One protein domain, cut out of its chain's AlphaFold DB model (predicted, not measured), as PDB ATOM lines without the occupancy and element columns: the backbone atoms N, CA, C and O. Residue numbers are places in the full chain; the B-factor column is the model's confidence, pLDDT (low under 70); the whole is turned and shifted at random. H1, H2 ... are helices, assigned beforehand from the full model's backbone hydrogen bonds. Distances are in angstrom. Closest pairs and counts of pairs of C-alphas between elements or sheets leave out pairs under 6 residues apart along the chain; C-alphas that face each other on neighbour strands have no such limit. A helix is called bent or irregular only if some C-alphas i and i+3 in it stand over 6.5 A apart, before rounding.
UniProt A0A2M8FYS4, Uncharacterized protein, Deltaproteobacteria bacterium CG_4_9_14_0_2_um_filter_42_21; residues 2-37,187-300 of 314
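AT A GLANCE: This is residues 2 to 37 and 187 to 300 of the 314 residues of an uncharacterized protein of Deltaproteobacteria bacterium CG_4_9_14_0_2_um_filter_42_21 (UniProt A0A2M8FYS4). The bent helix H6 runs through a flat, all-helix body: its arm H6a lies in the core, where the ends of H7 and H5 meet it, while H7, H8 and H3 pack one on the next beside the far end of its arm H6b. The hairpin of H1 and H2 lies at one edge, and the first part of H4, residues 187 to 196, sticks out as a free arm. The printed part has 150 residues with eight named helices, H1 to H8 in order along the chain, and no named strand. It is compact, with a radius of gyration of the C-alphas of 16.6 A and spans of 52 by 46 by 23 A.

IN THESE COORDINATES: H6, residues 232 to 255, was assigned as one helix by its hydrogen bonds, but it is bent: C-alphas 239 and 242 are 9.4 A apart. Its arms are H6a, residues 232 to 239, 10.6 A long, and H6b, residues 242 to 255, 20.0 A long, from C-alpha 242 at (180.817, 132.192, 149.784). H5 is residues 210 to 215, 8.8 A, and H4 is residues 187 to 205, 26.6 A. H7 is residues 261 to 273, 19.6 A; H8 is residues 280 to 291, 16.6 A, ending at C-alpha 291 at (186.367, 144.278, 129.694). H1, residues 2 to 10, 13.1 A, begins at C-alpha 2 at (192.333, 139.772, 151.797). H2 is residues 13 to 24, 15.7 A, and H3 is residues 26 to 35, 14.3 A.

HOW THE PARTS SIT: H6 and H8 are the hubs, touching 3 helices each. H6a and H6b only just touch, only at the corner, at a steep tilt of 52 degrees. H5 touches H6b, with C-alphas 214 and 242 closest at 4.9 A. H7 touches H6a with residues 271 to 273 alone; C-alphas 233 and 272 are closest, 5.0 A apart. H7 and H8 form a hairpin at a shallow tilt of 32 degrees, C-alphas 264 and 289 being closest at 6.8 A. H3 touches H8 at a steep tilt of 47 degrees, with C-alphas 30 and 287 closest at 3.8 A. H1 and H2 form a hairpin, C-alphas 7 and 16 being closest at 5.8 A. H4 is close to but not clearly touching H6a, with closest C-alphas 201 and 234 at 7.7 A. Every O i to N i+4 pair is within hydrogen-bond range in H2, H3, H4, H5, H6a, H6b and H8, against 3 of 5 in H1 and 8 of 9 in H7.

THE WHOLE: The C-alphas of Lys 207 and Asp 300 are the farthest apart, 53.2 A. Residues 38 to 186 are not printed, with 45.0 A between C-alphas 37 and 187. The link from H5 to H6 is long. Mean pLDDT of the printed part is 83.4, with residues 2 to 11, 218 to 226, 228 and 298 to 300 under 70.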
ATOM      1  N   PHE A   2     192.919 140.512 150.652       46.38
ATOM      2  CA  PHE A   2     192.333 139.772 151.797       46.38
ATOM      3  C   PHE A   2     192.274 138.235 151.614       46.38
ATOM      4  O   PHE A   2     192.664 137.504 152.513       46.38
ATOM      5  N   LEU A   3     191.898 137.737 150.424       48.38
ATOM      6  CA  LEU A   3     191.904 136.290 150.116       48.38
ATOM      7  C   LEU A   3     193.319 135.681 150.128       48.38
ATOM      8  O   LEU A   3     193.521 134.596 150.654       48.38
ATOM      9  N   MET A   4     194.320 136.413 149.621       50.66
ATOM     10  CA  MET A   4     195.724 135.998 149.736       50.66
ATOM     11  C   MET A   4     196.218 136.053 151.182       50.66
ATOM     12  O   MET A   4     197.011 135.210 151.566       50.66
ATOM     13  N   TYR A   5     195.750 137.027 151.968       49.59
ATOM     14  CA  TYR A   5     196.129 137.205 153.368       49.59
ATOM     15  C   TYR A   5     195.631 136.044 154.239       49.59
ATOM     16  O   TYR A   5     196.391 135.528 155.045       49.59
ATOM     17  N   LEU A   6     194.403 135.561 154.019       52.03
ATOM     18  CA  LEU A   6     193.864 134.374 154.697       52.03
ATOM     19  C   LEU A   6     194.601 133.086 154.302       52.03
ATOM     20  O   LEU A   6     194.985 132.315 155.178       52.03
ATOM     21  N   HIS A   7     194.888 132.902 153.010       53.84
ATOM     22  CA  HIS A   7     195.674 131.762 152.516       53.84
ATOM     23  C   HIS A   7     197.128 131.757 153.015       53.84
ATOM     24  O   HIS A   7     197.706 130.684 153.182       53.84
ATOM     25  N   PHE A   8     197.720 132.931 153.265       53.50
ATOM     26  CA  PHE A   8     199.106 133.066 153.732       53.50
ATOM     27  C   PHE A   8     199.317 132.525 155.152       53.50
ATOM     28  O   PHE A   8     200.408 132.065 155.472       53.50
ATOM     29  N   PHE A   9     198.285 132.573 156.000       52.00
ATOM     30  CA  PHE A   9     198.372 132.119 157.390       52.00
ATOM     31  C   PHE A   9     198.074 130.623 157.571       52.00
ATOM     32  O   PHE A   9     198.357 130.084 158.638       52.00
ATOM     33  N   THR A  10     197.526 129.935 156.559       55.00
ATOM     34  CA  THR A  10     197.014 128.558 156.707       55.00
ATOM     35  C   THR A  10     197.609 127.526 155.740       55.00
ATOM     36  O   THR A  10     197.245 126.356 155.830       55.00
ATOM     37  N   GLY A  11     198.497 127.903 154.809       63.56
ATOM     38  CA  GLY A  11     199.028 126.977 153.796       63.56
ATOM     39  C   GLY A  11     200.372 127.370 153.176       63.56
ATOM     40  O   GLY A  11     200.995 128.355 153.564       63.56
ATOM     41  N   SER A  12     200.841 126.580 152.199       72.75
ATOM     42  CA  SER A  12     202.064 126.889 151.450       72.75
ATOM     43  C   SER A  12     201.825 128.035 150.462       72.75
ATOM     44  O   SER A  12     200.835 128.052 149.728       72.75
ATOM     45  N   LEU A  13     202.772 128.977 150.385       76.19
ATOM     46  CA  LEU A  13     202.737 130.101 149.439       76.19
ATOM     47  C   LEU A  13     202.483 129.644 147.991       76.19
ATOM     48  O   LEU A  13     201.755 130.292 147.242       76.19
ATOM     49  N   SER A  14     203.055 128.503 147.605       80.19
ATOM     50  CA  SER A  14     202.866 127.911 146.281       80.19
ATOM     51  C   SER A  14     201.414 127.517 146.012       80.19
ATOM     52  O   SER A  14     200.910 127.811 144.930       80.19
ATOM     53  N   ALA A  15     200.716 126.916 146.979       76.75
ATOM     54  CA  ALA A  15     199.302 126.572 146.835       76.75
ATOM     55  C   ALA A  15     198.439 127.833 146.692       76.75
ATOM     56  O   ALA A  15     197.615 127.908 145.788       76.75
ATOM     57  N   ALA A  16     198.707 128.866 147.494       78.25
ATOM     58  CA  ALA A  16     197.990 130.137 147.403       78.25
ATOM     59  C   ALA A  16     198.160 130.832 146.045       78.25
ATOM     60  O   ALA A  16     197.193 131.344 145.478       78.25
ATOM     61  N   ILE A  17     199.377 130.824 145.493       83.88
ATOM     62  CA  ILE A  17     199.647 131.367 144.157       83.88
ATOM     63  C   ILE A  17     198.922 130.547 143.085       83.88
ATOM     64  O   ILE A  17     198.362 131.128 142.154       83.88
ATOM     65  N   LEU A  18     198.918 129.217 143.200       85.44
ATOM     66  CA  LEU A  18     198.242 128.339 142.243       85.44
ATOM     67  C   LEU A  18     196.723 128.526 142.270       85.44
ATOM     68  O   LEU A  18     196.140 128.708 141.202       85.44
ATOM     69  N   ASP A  19     196.110 128.571 143.452       84.94
ATOM     70  CA  ASP A  19     194.672 128.805 143.627       84.94
ATOM     71  C   ASP A  19     194.274 130.181 143.082       84.94
ATOM     72  O   ASP A  19     193.308 130.313 142.324       84.94
ATOM     73  N   PHE A  20     195.055 131.221 143.407       87.88
ATOM     74  CA  PHE A  20     194.826 132.562 142.878       87.88
ATOM     75  C   PHE A  20     194.931 132.577 141.353       87.88
ATOM     76  O   PHE A  20     194.033 133.072 140.672       87.88
ATOM     77  N   ARG A  21     195.995 131.991 140.794       89.94
ATOM     78  CA  ARG A  21     196.176 131.889 139.342       89.94
ATOM     79  C   ARG A  21     195.016 131.140 138.696       89.94
ATOM     80  O   ARG A  21     194.584 131.535 137.622       89.94
ATOM     81  N   TYR A  22     194.518 130.079 139.320       90.44
ATOM     82  CA  TYR A  22     193.471 129.234 138.756       90.44
ATOM     83  C   TYR A  22     192.078 129.874 138.805       90.44
ATOM     84  O   TYR A  22     191.348 129.838 137.819       90.44
ATOM     85  N   TYR A  23     191.699 130.496 139.921       91.50
ATOM     86  CA  TYR A  23     190.349 131.043 140.094       91.50
ATOM     87  C   TYR A  23     190.231 132.532 139.756       91.50
ATOM     88  O   TYR A  23     189.158 132.999 139.370       91.50
ATOM     89  N   TRP A  24     191.331 133.278 139.864       94.75
ATOM     90  CA  TRP A  24     191.364 134.735 139.713       94.75
ATOM     91  C   TRP A  24     192.307 135.222 138.608       94.75
ATOM     92  O   TRP A  24     192.395 136.429 138.377       94.75
ATOM     93  N   GLY A  25     192.965 134.324 137.863       95.31
ATOM     94  CA  GLY A  25     193.868 134.694 136.764       95.31
ATOM     95  C   GLY A  25     193.201 135.509 135.646       95.31
ATOM     96  O   GLY A  25     193.859 136.301 134.971       95.31
ATOM     97  N   TRP A  26     191.871 135.435 135.525       96.81
ATOM     98  CA  TRP A  26     191.082 136.286 134.629       96.81
ATOM     99  C   TRP A  26     191.236 137.789 134.908       96.81
ATOM    100  O   TRP A  26     191.042 138.582 133.989       96.81
ATOM    101  N   LEU A  27     191.609 138.203 136.128       97.06
ATOM    102  CA  LEU A  27     191.862 139.612 136.457       97.06
ATOM    103  C   LEU A  27     193.006 140.191 135.619       97.06
ATOM    104  O   LEU A  27     192.916 141.328 135.161       97.06
ATOM    105  N   ILE A  28     194.052 139.399 135.372       96.69
ATOM    106  CA  ILE A  28     195.189 139.807 134.538       96.69
ATOM    107  C   ILE A  28     194.690 140.096 133.120       96.69
ATOM    108  O   ILE A  28     194.923 141.175 132.578       96.69
ATOM    109  N   PHE A  29     193.922 139.166 132.549       97.38
ATOM    110  CA  PHE A  29     193.351 139.321 131.213       97.38
ATOM    111  C   PHE A  29     192.329 140.455 131.136       97.38
ATOM    112  O   PHE A  29     192.303 141.177 130.145       97.38
ATOM    113  N   TYR A  30     191.532 140.664 132.185       96.69
ATOM    114  CA  TYR A  30     190.616 141.797 132.278       96.69
ATOM    115  C   TYR A  30     191.355 143.129 132.109       96.69
ATOM    116  O   TYR A  30     190.957 143.933 131.269       96.69
ATOM    117  N   PHE A  31     192.451 143.351 132.844       96.69
ATOM    118  CA  PHE A  31     193.233 144.583 132.710       96.69
ATOM    119  C   PHE A  31     193.936 144.683 131.351       96.69
ATOM    120  O   PHE A  31     193.929 145.757 130.752       96.69
ATOM    121  N   ILE A  32     194.466 143.575 130.819       96.69
ATOM    122  CA  ILE A  32     195.075 143.545 129.479       96.69
ATOM    123  C   ILE A  32     194.069 143.988 128.413       96.69
ATOM    124  O   ILE A  32     194.381 144.886 127.631       96.69
ATOM    125  N   PHE A  33     192.868 143.404 128.393       95.62
ATOM    126  CA  PHE A  33     191.842 143.725 127.397       95.62
ATOM    127  C   PHE A  33     191.162 145.068 127.645       95.62
ATOM    128  O   PHE A  33     190.681 145.693 126.703       95.62
ATOM    129  N   LYS A  34     191.158 145.553 128.892       93.81
ATOM    130  CA  LYS A  34     190.682 146.901 129.199       93.81
ATOM    131  C   LYS A  34     191.603 147.974 128.613       93.81
ATOM    132  O   LYS A  34     191.101 148.987 128.138       93.81
ATOM    133  N   SER A  35     192.916 147.741 128.631       94.00
ATOM    134  CA  SER A  35     193.911 148.639 128.027       94.00
ATOM    135  C   SER A  35     194.069 148.428 126.519       94.00
ATOM    136  O   SER A  35     194.397 149.366 125.803       94.00
ATOM    137  N   ASN A  36     193.828 147.207 126.033       92.69
ATOM    138  CA  ASN A  36     193.996 146.817 124.634       92.69
ATOM    139  C   ASN A  36     192.683 146.230 124.100       92.69
ATOM    140  O   ASN A  36     192.509 145.004 124.108       92.69
ATOM    141  N   PRO A  37     191.732 147.079 123.670       89.38
ATOM    142  CA  PRO A  37     190.449 146.607 123.177       89.38
ATOM    143  C   PRO A  37     190.628 145.706 121.952       89.38
ATOM    144  O   PRO A  37     191.360 146.024 121.017       89.38
ATOM    145  N   LEU A 187     165.111 110.536 131.831       76.88
ATOM    146  CA  LEU A 187     164.796 111.022 133.171       76.88
ATOM    147  C   LEU A 187     165.563 110.257 134.260       76.88
ATOM    148  O   LEU A 187     166.033 110.872 135.209       76.88
ATOM    149  N   LYS A 188     165.758 108.939 134.108       77.31
ATOM    150  CA  LYS A 188     166.557 108.132 135.048       77.31
ATOM    151  C   LYS A 188     168.003 108.614 135.151       77.31
ATOM    152  O   LYS A 188     168.514 108.745 136.257       77.31
ATOM    153  N   TYR A 189     168.648 108.905 134.022       72.75
ATOM    154  CA  TYR A 189     170.016 109.424 134.006       72.75
ATOM    155  C   TYR A 189     170.081 110.841 134.580       72.75
ATOM    156  O   TYR A 189     170.968 111.139 135.374       72.75
ATOM    157  N   LEU A 190     169.116 111.704 134.250       77.31
ATOM    158  CA  LEU A 190     169.042 113.056 134.817       77.31
ATOM    159  C   LEU A 190     168.862 113.028 136.342       77.31
ATOM    160  O   LEU A 190     169.555 113.755 137.055       77.31
ATOM    161  N   LEU A 191     167.982 112.162 136.849       82.25
ATOM    162  CA  LEU A 191     167.798 111.943 138.286       82.25
ATOM    163  C   LEU A 191     169.058 111.359 138.934       82.25
ATOM    164  O   LEU A 191     169.438 111.803 140.014       82.25
ATOM    165  N   PHE A 192     169.738 110.421 138.268       82.44
ATOM    166  CA  PHE A 192     171.028 109.899 138.717       82.44
ATOM    167  C   PHE A 192     172.084 111.007 138.821       82.44
ATOM    168  O   PHE A 192     172.730 111.123 139.857       82.44
ATOM    169  N   MET A 193     172.226 111.864 137.806       77.75
ATOM    170  CA  MET A 193     173.171 112.987 137.826       77.75
ATOM    171  C   MET A 193     172.840 113.997 138.927       77.75
ATOM    172  O   MET A 193     173.742 114.483 139.608       77.75
ATOM    173  N   ALA A 194     171.554 114.290 139.141       83.06
ATOM    174  CA  ALA A 194     171.111 115.153 140.232       83.06
ATOM    175  C   ALA A 194     171.424 114.541 141.606       83.06
ATOM    176  O   ALA A 194     171.918 115.233 142.495       83.06
ATOM    177  N   HIS A 195     171.186 113.238 141.776       86.88
ATOM    178  CA  HIS A 195     171.549 112.518 142.994       86.88
ATOM    179  C   HIS A 195     173.066 112.520 143.215       86.88
ATOM    180  O   HIS A 195     173.526 112.854 144.302       86.88
ATOM    181  N   LEU A 196     173.851 112.226 142.174       82.69
ATOM    182  CA  LEU A 196     175.311 112.244 142.215       82.69
ATOM    183  C   LEU A 196     175.835 113.620 142.636       82.69
ATOM    184  O   LEU A 196     176.703 113.696 143.504       82.69
ATOM    185  N   PHE A 197     175.281 114.699 142.075       82.44
ATOM    186  CA  PHE A 197     175.611 116.070 142.463       82.44
ATOM    187  C   PHE A 197     175.351 116.320 143.950       82.44
ATOM    188  O   PHE A 197     176.257 116.742 144.665       82.44
ATOM    189  N   TRP A 198     174.143 116.018 144.436       86.06
ATOM    190  CA  TRP A 198     173.798 116.237 145.842       86.06
ATOM    191  C   TRP A 198     174.651 115.415 146.797       86.06
ATOM    192  O   TRP A 198     175.048 115.921 147.843       86.06
ATOM    193  N   THR A 199     174.996 114.187 146.418       86.94
ATOM    194  CA  THR A 199     175.925 113.350 147.177       86.94
ATOM    195  C   THR A 199     177.313 113.989 147.249       86.94
ATOM    196  O   THR A 199     177.879 114.084 148.335       86.94
ATOM    197  N   HIS A 200     177.848 114.508 146.139       80.56
ATOM    198  CA  HIS A 200     179.141 115.205 146.139       80.56
ATOM    199  C   HIS A 200     179.108 116.485 146.976       80.56
ATOM    200  O   HIS A 200     180.024 116.721 147.761       80.56
ATOM    201  N   VAL A 201     178.040 117.282 146.863       83.69
ATOM    202  CA  VAL A 201     177.838 118.476 147.693       83.69
ATOM    203  C   VAL A 201     177.766 118.094 149.170       83.69
ATOM    204  O   VAL A 201     178.465 118.691 149.981       83.69
ATOM    205  N   GLY A 202     176.981 117.076 149.528       84.31
ATOM    206  CA  GLY A 202     176.844 116.606 150.907       84.31
ATOM    207  C   GLY A 202     178.167 116.114 151.495       84.31
ATOM    208  O   GLY A 202     178.518 116.491 152.610       84.31
ATOM    209  N   ILE A 203     178.944 115.341 150.729       82.62
ATOM    210  CA  ILE A 203     180.272 114.860 151.143       82.62
ATOM    211  C   ILE A 203     181.260 116.021 151.295       82.62
ATOM    212  O   ILE A 203     182.046 116.030 152.244       82.62
ATOM    213  N   ALA A 204     181.248 116.978 150.365       78.19
ATOM    214  CA  ALA A 204     182.158 118.115 150.387       78.19
ATOM    215  C   ALA A 204     181.842 119.072 151.543       78.19
ATOM    216  O   ALA A 204     182.737 119.437 152.299       78.19
ATOM    217  N   VAL A 205     180.571 119.438 151.716       80.12
ATOM    218  CA  VAL A 205     180.122 120.380 152.750       80.12
ATOM    219  C   VAL A 205     180.164 119.743 154.139       80.12
ATOM    220  O   VAL A 205     180.579 120.396 155.091       80.12
ATOM    221  N   GLY A 206     179.812 118.460 154.267       78.44
ATOM    222  CA  GLY A 206     179.760 117.760 155.557       78.44
ATOM    223  C   GLY A 206     181.109 117.618 156.271       78.44
ATOM    224  O   GLY A 206     181.138 117.287 157.452       78.44
ATOM    225  N   LYS A 207     182.227 117.875 155.582       74.06
ATOM    226  CA  LYS A 207     183.593 117.782 156.126       74.06
ATOM    227  C   LYS A 207     184.202 119.137 156.502       74.06
ATOM    228  O   LYS A 207     185.364 119.183 156.899       74.06
ATOM    229  N   ILE A 208     183.464 120.235 156.336       78.88
ATOM    230  CA  ILE A 208     184.008 121.596 156.386       78.88
ATOM    231  C   ILE A 208     183.278 122.420 157.451       78.88
ATOM    232  O   ILE A 208     182.067 122.321 157.624       78.88
ATOM    233  N   THR A 209     184.025 123.249 158.185       85.12
ATOM    234  CA  THR A 209     183.449 124.143 159.203       85.12
ATOM    235  C   THR A 209     182.657 125.291 158.566       85.12
ATOM    236  O   THR A 209     182.940 125.706 157.442       85.12
ATOM    237  N   THR A 210     181.710 125.887 159.297       85.56
ATOM    238  CA  THR A 210     180.964 127.073 158.826       85.56
ATOM    239  C   THR A 210     181.891 128.230 158.440       85.56
ATOM    240  O   THR A 210     181.651 128.904 157.440       85.56
ATOM    241  N   TYR A 211     182.980 128.433 159.189       83.25
ATOM    242  CA  TYR A 211     183.985 129.453 158.885       83.25
ATOM    243  C   TYR A 211     184.661 129.197 157.533       83.25
ATOM    244  O   TYR A 211     184.732 130.084 156.683       83.25
ATOM    245  N   SER A 212     185.091 127.957 157.308       82.38
ATOM    246  CA  SER A 212     185.686 127.522 156.047       82.38
ATOM    247  C   SER A 212     184.707 127.578 154.873       82.38
ATOM    248  O   SER A 212     185.112 127.838 153.749       82.38
ATOM    249  N   LEU A 213     183.409 127.388 155.102       84.75
ATOM    250  CA  LEU A 213     182.403 127.564 154.054       84.75
ATOM    251  C   LEU A 213     182.221 129.048 153.676       84.75
ATOM    252  O   LEU A 213     181.978 129.378 152.514       84.75
ATOM    253  N   LEU A 214     182.357 129.958 154.644       87.44
ATOM    254  CA  LEU A 214     182.218 131.396 154.416       87.44
ATOM    255  C   LEU A 214     183.451 132.001 153.730       87.44
ATOM    256  O   LEU A 214     183.298 132.751 152.766       87.44
ATOM    257  N   PHE A 215     184.653 131.655 154.197       85.06
ATOM    258  CA  PHE A 215     185.916 132.261 153.750       85.06
ATOM    259  C   PHE A 215     186.780 131.363 152.859       85.06
ATOM    260  O   PHE A 215     187.769 131.834 152.302       85.06
ATOM    261  N   GLY A 216     186.391 130.101 152.689       82.44
ATOM    262  CA  GLY A 216     187.156 129.090 151.973       82.44
ATOM    263  C   GLY A 216     188.005 128.237 152.911       82.44
ATOM    264  O   GLY A 216     188.318 128.612 154.044       82.44
ATOM    265  N   ALA A 217     188.383 127.060 152.427       76.19
ATOM    266  CA  ALA A 217     189.417 126.231 153.025       76.19
ATOM    267  C   ALA A 217     190.372 125.740 151.944       76.19
ATOM    268  O   ALA A 217     189.964 125.420 150.829       76.19
ATOM    269  N   ILE A 218     191.646 125.614 152.309       63.94
ATOM    270  CA  ILE A 218     192.603 124.843 151.520       63.94
ATOM    271  C   ILE A 218     192.281 123.370 151.803       63.94
ATOM    272  O   ILE A 218     192.411 122.953 152.959       63.94
ATOM    273  N   PRO A 219     191.839 122.573 150.812       55.41
ATOM    274  CA  PRO A 219     191.658 121.141 151.009       55.41
ATOM    275  C   PRO A 219     192.979 120.561 151.529       55.41
ATOM    276  O   PRO A 219     194.030 120.764 150.925       55.41
ATOM    277  N   GLY A 220     192.933 119.951 152.713       46.62
ATOM    278  CA  GLY A 220     194.095 119.772 153.581       46.62
ATOM    279  C   GLY A 220     195.352 119.216 152.907       46.62
ATOM    280  O   GLY A 220     195.331 118.129 152.339       46.62
ATOM    281  N   GLY A 221     196.464 119.946 153.056       39.81
ATOM    282  CA  GLY A 221     197.847 119.445 153.118       39.81
ATOM    283  C   GLY A 221     198.444 118.724 151.904       39.81
ATOM    284  O   GLY A 221     199.659 118.558 151.850       39.81
ATOM    285  N   LYS A 222     197.650 118.312 150.916       38.31
ATOM    286  CA  LYS A 222     198.111 117.698 149.668       38.31
ATOM    287  C   LYS A 222     197.741 118.647 148.541       38.31
ATOM    288  O   LYS A 222     196.584 118.753 148.161       38.31
ATOM    289  N   GLY A 223     198.728 119.419 148.090       41.72
ATOM    290  CA  GLY A 223     198.534 120.477 147.105       41.72
ATOM    291  C   GLY A 223     197.819 120.017 145.831       41.72
ATOM    292  O   GLY A 223     197.820 118.843 145.480       41.72
ATOM    293  N   VAL A 224     197.255 120.988 145.109       49.00
ATOM    294  CA  VAL A 224     196.767 120.878 143.720       49.00
ATOM    295  C   VAL A 224     195.580 119.920 143.487       49.00
ATOM    296  O   VAL A 224     194.906 120.066 142.466       49.00
ATOM    297  N   SER A 225     195.236 119.013 144.409       51.50
ATOM    298  CA  SER A 225     194.115 118.079 144.252       51.50
ATOM    299  C   SER A 225     192.767 118.810 144.303       51.50
ATOM    300  O   SER A 225     192.315 119.216 145.371       51.50
ATOM    301  N   GLY A 226     192.132 118.991 143.142       58.94
ATOM    302  CA  GLY A 226     190.808 119.616 143.003       58.94
ATOM    303  C   GLY A 226     190.673 120.529 141.783       58.94
ATOM    304  O   GLY A 226     189.562 120.791 141.327       58.94
ATOM    305  N   HIS A 227     191.788 120.978 141.206       71.44
ATOM    306  CA  HIS A 227     191.773 121.778 139.984       71.44
ATOM    307  C   HIS A 227     191.386 120.930 138.768       71.44
ATOM    308  O   HIS A 227     191.927 119.849 138.560       71.44
ATOM    309  N   GLY A 228     190.481 121.439 137.930       69.62
ATOM    310  CA  GLY A 228     190.147 120.832 136.635       69.62
ATOM    311  C   GLY A 228     189.209 119.625 136.693       69.62
ATOM    312  O   GLY A 228     188.884 119.092 135.638       69.62
ATOM    313  N   GLY A 229     188.753 119.231 137.885       74.62
ATOM    314  CA  GLY A 229     187.750 118.183 138.053       74.62
ATOM    315  C   GLY A 229     186.326 118.638 137.726       74.62
ATOM    316  O   GLY A 229     186.069 119.803 137.380       74.62
ATOM    317  N   ASP A 230     185.400 117.696 137.880       79.25
ATOM    318  CA  ASP A 230     183.968 117.958 137.824       79.25
ATOM    319  C   ASP A 230     183.552 118.914 138.955       79.25
ATOM    320  O   ASP A 230     184.156 118.952 140.027       79.25
ATOM    321  N   TRP A 231     182.488 119.675 138.711       85.44
ATOM    322  CA  TRP A 231     181.896 120.649 139.631       85.44
ATOM    323  C   TRP A 231     182.761 121.889 139.889       85.44
ATOM    324  O   TRP A 231     182.956 122.309 141.027       85.44
ATOM    325  N   GLY A 232     183.239 122.531 138.820       87.19
ATOM    326  CA  GLY A 232     184.174 123.659 138.910       87.19
ATOM    327  C   GLY A 232     183.752 124.805 139.840       87.19
ATOM    328  O   GLY A 232     184.573 125.295 140.618       87.19
ATOM    329  N   LEU A 233     182.478 125.217 139.819       88.31
ATOM    330  CA  LEU A 233     181.989 126.260 140.728       88.31
ATOM    331  C   LEU A 233     181.891 125.773 142.181       88.31
ATOM    332  O   LEU A 233     182.132 126.560 143.094       88.31
ATOM    333  N   LEU A 234     181.574 124.493 142.410       87.75
ATOM    334  CA  LEU A 234     181.603 123.921 143.756       87.75
ATOM    335  C   LEU A 234     183.027 124.001 144.303       87.75
ATOM    336  O   LEU A 234     183.222 124.570 145.370       87.75
ATOM    337  N   THR A 235     184.026 123.542 143.546       86.94
ATOM    338  CA  THR A 235     185.434 123.625 143.964       86.94
ATOM    339  C   THR A 235     185.868 125.073 144.203       86.94
ATOM    340  O   THR A 235     186.512 125.352 145.210       86.94
ATOM    341  N   PHE A 236     185.434 126.021 143.362       89.25
ATOM    342  CA  PHE A 236     185.669 127.449 143.599       89.25
ATOM    343  C   PHE A 236     185.129 127.907 144.964       89.25
ATOM    344  O   PHE A 236     185.844 128.605 145.686       89.25
ATOM    345  N   VAL A 237     183.898 127.518 145.325       89.12
ATOM    346  CA  VAL A 237     183.276 127.860 146.619       89.12
ATOM    347  C   VAL A 237     183.997 127.176 147.774       89.12
ATOM    348  O   VAL A 237     184.208 127.806 148.802       89.12
ATOM    349  N   LEU A 238     184.424 125.925 147.622       85.44
ATOM    350  CA  LEU A 238     185.195 125.244 148.665       85.44
ATOM    351  C   LEU A 238     186.535 125.950 148.917       85.44
ATOM    352  O   LEU A 238     186.923 126.129 150.070       85.44
ATOM    353  N   THR A 239     187.210 126.412 147.860       84.75
ATOM    354  CA  THR A 239     188.512 127.087 147.972       84.75
ATOM    355  C   THR A 239     188.405 128.540 148.444       84.75
ATOM    356  O   THR A 239     189.229 128.976 149.240       84.75
ATOM    357  N   ASN A 240     187.421 129.307 147.962       86.62
ATOM    358  CA  ASN A 240     187.334 130.762 148.189       86.62
ATOM    359  C   ASN A 240     186.165 131.179 149.102       86.62
ATOM    360  O   ASN A 240     185.983 132.367 149.383       86.62
ATOM    361  N   GLY A 241     185.340 130.221 149.517       89.75
ATOM    362  CA  GLY A 241     184.141 130.440 150.311       89.75
ATOM    363  C   GLY A 241     183.021 131.155 149.560       89.75
ATOM    364  O   GLY A 241     183.155 131.611 148.416       89.75
ATOM    365  N   PHE A 242     181.897 131.324 150.252       91.19
ATOM    366  CA  PHE A 242     180.817 132.192 149.784       91.19
ATOM    367  C   PHE A 242     181.254 133.651 149.631       91.19
ATOM    368  O   PHE A 242     180.720 134.351 148.772       91.19
ATOM    369  N   PHE A 243     182.249 134.106 150.396       91.00
ATOM    370  CA  PHE A 243     182.820 135.438 150.229       91.00
ATOM    371  C   PHE A 243     183.484 135.611 148.855       91.00
ATOM    372  O   PHE A 243     183.220 136.594 148.160       91.00
ATOM    373  N   GLY A 244     184.284 134.639 148.407       91.94
ATOM    374  CA  GLY A 244     184.854 134.648 147.060       91.94
ATOM    375  C   GLY A 244     183.783 134.639 145.969       91.94
ATOM    376  O   GLY A 244     183.888 135.389 144.997       91.94
ATOM    377  N   LEU A 245     182.718 133.849 146.152       94.00
ATOM    378  CA  LEU A 245     181.589 133.813 145.215       94.00
ATOM    379  C   LEU A 245     180.867 135.158 145.159       94.00
ATOM    380  O   LEU A 245     180.567 135.647 144.072       94.00
ATOM    381  N   PHE A 246     180.637 135.782 146.311       95.38
ATOM    382  CA  PHE A 246     180.048 137.110 146.399       95.38
ATOM    383  C   PHE A 246     180.881 138.149 145.635       95.38
ATOM    384  O   PHE A 246     180.332 138.888 144.819       95.38
ATOM    385  N   LEU A 247     182.206 138.165 145.821       95.50
ATOM    386  CA  LEU A 247     183.099 139.073 145.093       95.50
ATOM    387  C   LEU A 247     183.078 138.826 143.579       95.50
ATOM    388  O   LEU A 247     183.008 139.782 142.802       95.50
ATOM    389  N   LEU A 248     183.106 137.559 143.155       95.50
ATOM    390  CA  LEU A 248     182.999 137.186 141.745       95.50
ATOM    391  C   LEU A 248     181.680 137.694 141.145       95.50
ATOM    392  O   LEU A 248     181.688 138.345 140.101       95.50
ATOM    393  N   LEU A 249     180.555 137.441 141.817       96.06
ATOM    394  CA  LEU A 249     179.232 137.872 141.370       96.06
ATOM    395  C   LEU A 249     179.115 139.396 141.324       96.06
ATOM    396  O   LEU A 249     178.605 139.931 140.342       96.06
ATOM    397  N   MET A 250     179.629 140.106 142.328       96.44
ATOM    398  CA  MET A 250     179.660 141.570 142.343       96.44
ATOM    399  C   MET A 250     180.418 142.118 141.123       96.44
ATOM    400  O   MET A 250     179.915 142.997 140.421       96.44
ATOM    401  N   MET A 251     181.591 141.553 140.818       95.62
ATOM    402  CA  MET A 251     182.371 141.924 139.633       95.62
ATOM    403  C   MET A 251     181.608 141.636 138.338       95.62
ATOM    404  O   MET A 251     181.505 142.520 137.486       95.62
ATOM    405  N   VAL A 252     181.013 140.450 138.211       96.81
ATOM    406  CA  VAL A 252     180.194 140.069 137.052       96.81
ATOM    407  C   VAL A 252     179.028 141.039 136.862       96.81
ATOM    408  O   VAL A 252     178.905 141.649 135.799       96.81
ATOM    409  N   PHE A 253     178.193 141.238 137.882       96.75
ATOM    410  CA  PHE A 253     177.007 142.089 137.783       96.75
ATOM    411  C   PHE A 253     177.357 143.551 137.500       96.75
ATOM    412  O   PHE A 253     176.631 144.209 136.758       96.75
ATOM    413  N   SER A 254     178.498 144.042 137.990       95.88
ATOM    414  CA  SER A 254     178.969 145.402 137.688       95.88
ATOM    415  C   SER A 254     179.378 145.611 136.220       95.88
ATOM    416  O   SER A 254     179.434 146.752 135.751       95.88
ATOM    417  N   ARG A 255     179.668 144.532 135.477       95.81
ATOM    418  CA  ARG A 255     180.181 144.577 134.092       95.81
ATOM    419  C   ARG A 255     179.246 143.971 133.049       95.81
ATOM    420  O   ARG A 255     179.485 144.154 131.852       95.81
ATOM    421  N   ILE A 256     178.174 143.294 133.459       96.19
ATOM    422  CA  ILE A 256     177.168 142.784 132.524       96.19
ATOM    423  C   ILE A 256     176.508 143.940 131.760       96.19
ATOM    424  O   ILE A 256     176.083 144.954 132.311       96.19
ATOM    425  N   ASN A 257     176.380 143.756 130.451       95.31
ATOM    426  CA  ASN A 257     175.695 144.639 129.523       95.31
ATOM    427  C   ASN A 257     175.042 143.826 128.388       95.31
ATOM    428  O   ASN A 257     175.103 142.596 128.344       95.31
ATOM    429  N   LYS A 258     174.382 144.508 127.445       93.38
ATOM    430  CA  LYS A 258     173.629 143.852 126.361       93.38
ATOM    431  C   LYS A 258     174.483 142.965 125.440       93.38
ATOM    432  O   LYS A 258     173.922 142.056 124.834       93.38
ATOM    433  N   TRP A 259     175.790 143.216 125.351       93.12
ATOM    434  CA  TRP A 259     176.721 142.524 124.457       93.12
ATOM    435  C   TRP A 259     177.335 141.281 125.098       93.12
ATOM    436  O   TRP A 259     177.482 140.258 124.436       93.12
ATOM    437  N   ASN A 260     177.647 141.344 126.393       95.94
ATOM    438  CA  ASN A 260     178.319 140.254 127.100       95.94
ATOM    439  C   ASN A 260     177.382 139.406 127.986       95.94
ATOM    440  O   ASN A 260     177.787 138.328 128.411       95.94
ATOM    441  N   ARG A 261     176.121 139.809 128.229       96.12
ATOM    442  CA  ARG A 261     175.204 139.080 129.136       96.12
ATOM    443  C   ARG A 261     175.027 137.601 128.790       96.12
ATOM    444  O   ARG A 261     175.073 136.757 129.675       96.12
ATOM    445  N   LEU A 262     174.817 137.293 127.509       95.94
ATOM    446  CA  LEU A 262     174.582 135.926 127.051       95.94
ATOM    447  C   LEU A 262     175.864 135.086 127.130       95.94
ATOM    448  O   LEU A 262     175.814 134.037 127.764       95.94
ATOM    449  N   PRO A 263     177.009 135.509 126.561       97.25
ATOM    450  CA  PRO A 263     178.237 134.730 126.694       97.25
ATOM    451  C   PRO A 263     178.708 134.581 128.151       97.25
ATOM    452  O   PRO A 263     179.147 133.493 128.507       97.25
ATOM    453  N   ILE A 264     178.551 135.598 129.014       97.81
ATOM    454  CA  ILE A 264     178.840 135.473 130.458       97.81
ATOM    455  C   ILE A 264     177.943 134.409 131.094       97.81
ATOM    456  O   ILE A 264     178.443 133.531 131.789       97.81
ATOM    457  N   PHE A 265     176.633 134.450 130.835       97.12
ATOM    458  CA  PHE A 265     175.699 133.452 131.357       97.12
ATOM    459  C   PHE A 265     176.079 132.030 130.925       97.12
ATOM    460  O   PHE A 265     176.147 131.134 131.763       97.12
ATOM    461  N   LEU A 266     176.379 131.828 129.638       97.19
ATOM    462  CA  LEU A 266     176.785 130.524 129.107       97.19
ATOM    463  C   LEU A 266     178.099 130.027 129.730       97.19
ATOM    464  O   LEU A 266     178.223 128.835 130.007       97.19
ATOM    465  N   LEU A 267     179.057 130.927 129.980       97.44
ATOM    466  CA  LEU A 267     180.332 130.593 130.614       97.44
ATOM    467  C   LEU A 267     180.178 130.242 132.100       97.44
ATOM    468  O   LEU A 267     180.798 129.294 132.574       97.44
ATOM    469  N   LEU A 268     179.343 130.972 132.843       95.75
ATOM    470  CA  LEU A 268     179.054 130.652 134.244       95.75
ATOM    471  C   LEU A 268     178.293 129.331 134.365       95.75
ATOM    472  O   LEU A 268     178.607 128.520 135.232       95.75
ATOM    473  N   LEU A 269     177.335 129.084 133.468       94.31
ATOM    474  CA  LEU A 269     176.565 127.843 133.449       94.31
ATOM    475  C   LEU A 269     177.452 126.631 133.150       94.31
ATOM    476  O   LEU A 269     177.365 125.624 133.849       94.31
ATOM    477  N   SER A 270     178.331 126.719 132.148       93.94
ATOM    478  CA  SER A 270     179.292 125.644 131.871       93.94
ATOM    479  C   SER A 270     180.264 125.438 133.034       93.94
ATOM    480  O   SER A 270     180.659 124.301 133.298       93.94
ATOM    481  N   SER A 271     180.555 126.515 133.774       94.00
ATOM    482  CA  SER A 271     181.399 126.495 134.968       94.00
ATOM    483  C   SER A 271     180.783 125.769 136.173       94.00
ATOM    484  O   SER A 271     181.497 125.429 137.114       94.00
ATOM    485  N   LEU A 272     179.470 125.490 136.157       90.00
ATOM    486  CA  LEU A 272     178.816 124.688 137.199       90.00
ATOM    487  C   LEU A 272     179.263 123.229 137.164       90.00
ATOM    488  O   LEU A 272     179.433 122.624 138.218       90.00
ATOM    489  N   HIS A 273     179.437 122.669 135.964       87.56
ATOM    490  CA  HIS A 273     179.758 121.254 135.797       87.56
ATOM    491  C   HIS A 273     181.245 121.009 135.526       87.56
ATOM    492  O   HIS A 273     181.802 120.085 136.094       87.56
ATOM    493  N   TYR A 274     181.915 121.859 134.747       89.31
ATOM    494  CA  TYR A 274     183.365 121.790 134.522       89.31
ATOM    495  C   TYR A 274     184.002 123.117 134.884       89.31
ATOM    496  O   TYR A 274     183.331 124.128 134.849       89.31
ATOM    497  N   SER A 275     185.300 123.183 135.163       90.62
ATOM    498  CA  SER A 275     185.971 124.449 135.512       90.62
ATOM    499  C   SER A 275     186.244 125.367 134.303       90.62
ATOM    500  O   SER A 275     187.342 125.903 134.157       90.62
ATOM    501  N   ALA A 276     185.261 125.548 133.412       94.44
ATOM    502  CA  ALA A 276     185.423 126.210 132.118       94.44
ATOM    503  C   ALA A 276     186.011 127.623 132.239       94.44
ATOM    504  O   ALA A 276     187.014 127.906 131.591       94.44
ATOM    505  N   MET A 277     185.456 128.471 133.109       95.44
ATOM    506  CA  MET A 277     185.950 129.831 133.383       95.44
ATOM    507  C   MET A 277     187.361 129.863 133.993       95.44
ATOM    508  O   MET A 277     188.086 130.831 133.785       95.44
ATOM    509  N   SER A 278     187.755 128.822 134.728       93.62
ATOM    510  CA  SER A 278     189.027 128.769 135.462       93.62
ATOM    511  C   SER A 278     190.187 128.212 134.631       93.62
ATOM    512  O   SER A 278     191.347 128.379 135.001       93.62
ATOM    513  N   THR A 279     189.911 127.563 133.496       93.62
ATOM    514  CA  THR A 279     190.961 127.174 132.537       93.62
ATOM    515  C   THR A 279     191.626 128.400 131.917       93.62
ATOM    516  O   THR A 279     190.973 129.421 131.747       93.62
ATOM    517  N   LEU A 280     192.898 128.312 131.514       94.88
ATOM    518  CA  LEU A 280     193.610 129.434 130.884       94.88
ATOM    519  C   LEU A 280     192.826 130.108 129.731       94.88
ATOM    520  O   LEU A 280     192.606 131.319 129.806       94.88
ATOM    521  N   PRO A 281     192.335 129.387 128.699       96.50
ATOM    522  CA  PRO A 281     191.519 130.013 127.653       96.50
ATOM    523  C   PRO A 281     190.188 130.555 128.193       96.50
ATOM    524  O   PRO A 281     189.710 131.591 127.728       96.50
ATOM    525  N   GLY A 282     189.599 129.901 129.196       97.12
ATOM    526  CA  GLY A 282     188.405 130.383 129.882       97.12
ATOM    527  C   GLY A 282     188.621 131.702 130.610       97.12
ATOM    528  O   GLY A 282     187.799 132.604 130.478       97.12
ATOM    529  N   GLN A 283     189.749 131.855 131.300       97.50
ATOM    530  CA  GLN A 283     190.136 133.078 131.995       97.50
ATOM    531  C   GLN A 283     190.382 134.224 131.013       97.50
ATOM    532  O   GLN A 283     189.966 135.353 131.281       97.50
ATOM    533  N   MET A 284     191.009 133.941 129.866       97.94
ATOM    534  CA  MET A 284     191.179 134.914 128.782       97.94
ATOM    535  C   MET A 284     189.821 135.391 128.260       97.94
ATOM    536  O   MET A 284     189.563 136.593 128.206       97.94
ATOM    537  N   ILE A 285     188.925 134.457 127.926       98.00
ATOM    538  CA  ILE A 285     187.580 134.777 127.433       98.00
ATOM    539  C   ILE A 285     186.778 135.527 128.501       98.00
ATOM    540  O   ILE A 285     186.114 136.510 128.184       98.00
ATOM    541  N   PHE A 286     186.850 135.118 129.766       98.25
ATOM    542  CA  PHE A 286     186.125 135.770 130.851       98.25
ATOM    543  C   PHE A 286     186.623 137.195 131.104       98.25
ATOM    544  O   PHE A 286     185.815 138.123 131.164       98.25
ATOM    545  N   GLY A 287     187.943 137.391 131.169       97.75
ATOM    546  CA  GLY A 287     188.553 138.714 131.285       97.75
ATOM    547  C   GLY A 287     188.153 139.629 130.126       97.75
ATOM    548  O   GLY A 287     187.736 140.766 130.356       97.75
ATOM    549  N   LEU A 288     188.173 139.108 128.892       97.56
ATOM    550  CA  LEU A 288     187.688 139.821 127.708       97.56
ATOM    551  C   LEU A 288     186.217 140.217 127.869       97.56
ATOM    552  O   LEU A 288     185.883 141.387 127.705       97.56
ATOM    553  N   LEU A 289     185.338 139.277 128.229       97.56
ATOM    554  CA  LEU A 289     183.904 139.531 128.389       97.56
ATOM    555  C   LEU A 289     183.616 140.645 129.398       97.56
ATOM    556  O   LEU A 289     182.767 141.497 129.133       97.56
ATOM    557  N   LEU A 290     184.326 140.657 130.526       97.06
ATOM    558  CA  LEU A 290     184.183 141.686 131.559       97.06
ATOM    559  C   LEU A 290     184.785 143.038 131.147       97.06
ATOM    560  O   LEU A 290     184.368 144.070 131.677       97.06
ATOM    561  N   SER A 291     185.742 143.051 130.213       96.56
ATOM    562  CA  SER A 291     186.367 144.278 129.694       96.56
ATOM    563  C   SER A 291     185.508 145.026 128.666       96.56
ATOM    564  O   SER A 291     185.701 146.227 128.481       96.56
ATOM    565  N   ILE A 292     184.541 144.348 128.029       94.00
ATOM    566  CA  ILE A 292     183.658 144.943 127.014       94.00
ATOM    567  C   ILE A 292     182.784 146.023 127.649       94.00
ATOM    568  O   ILE A 292     181.932 145.743 128.498       94.00
ATOM    569  N   ASP A 293     182.945 147.259 127.185       86.88
ATOM    570  CA  ASP A 293     182.163 148.395 127.660       86.88
ATOM    571  C   ASP A 293     180.724 148.390 127.123       86.88
ATOM    572  O   ASP A 293     180.364 147.689 126.177       86.88
ATOM    573  N   LYS A 294     179.872 149.253 127.698       80.62
ATOM    574  CA  LYS A 294     178.475 149.438 127.253       80.62
ATOM    575  C   LYS A 294     178.360 149.816 125.766       80.62
ATOM    576  O   LYS A 294     177.329 149.538 125.149       80.62
ATOM    577  N   LYS A 295     179.412 150.425 125.203       74.19
ATOM    578  CA  LYS A 295     179.515 150.778 123.780       74.19
ATOM    579  C   LYS A 295     179.681 149.551 122.867       74.19
ATOM    580  O   LYS A 295     179.340 149.649 121.698       74.19
ATOM    581  N   GLY A 296     180.047 148.389 123.412       79.94
ATOM    582  CA  GLY A 296     180.220 147.138 122.674       79.94
ATOM    583  C   GLY A 296     181.677 146.841 122.342       79.94
ATOM    584  O   GLY A 296     182.587 147.414 122.939       79.94
ATOM    585  N   LEU A 297     181.884 145.905 121.416       78.69
ATOM    586  CA  LEU A 297     183.199 145.674 120.824       78.69
ATOM    587  C   LEU A 297     183.572 146.890 119.975       78.69
ATOM    588  O   LEU A 297     182.708 147.477 119.326       78.69
ATOM    589  N   HIS A 298     184.848 147.268 119.991       62.34
ATOM    590  CA  HIS A 298     185.335 148.323 119.116       62.34
ATOM    591  C   HIS A 298     185.269 147.813 117.674       62.34
ATOM    592  O   HIS A 298     186.058 146.960 117.261       62.34
ATOM    593  N   ASP A 299     184.285 148.297 116.925       60.16
ATOM    594  CA  ASP A 299     184.303 148.196 115.476       60.16
ATOM    595  C   ASP A 299     185.288 149.255 114.973       60.16
ATOM    596  O   ASP A 299     185.161 150.435 115.301       60.16
ATOM    597  N   ASP A 300     186.290 148.823 114.203       46.81
ATOM    598  CA  ASP A 300     187.415 149.624 113.685       46.81
ATOM    599  C   ASP A 300     186.996 150.760 112.712       46.81
ATOM    600  O   ASP A 300     187.753 151.123 111.815       46.81
TER     601      ASP A 300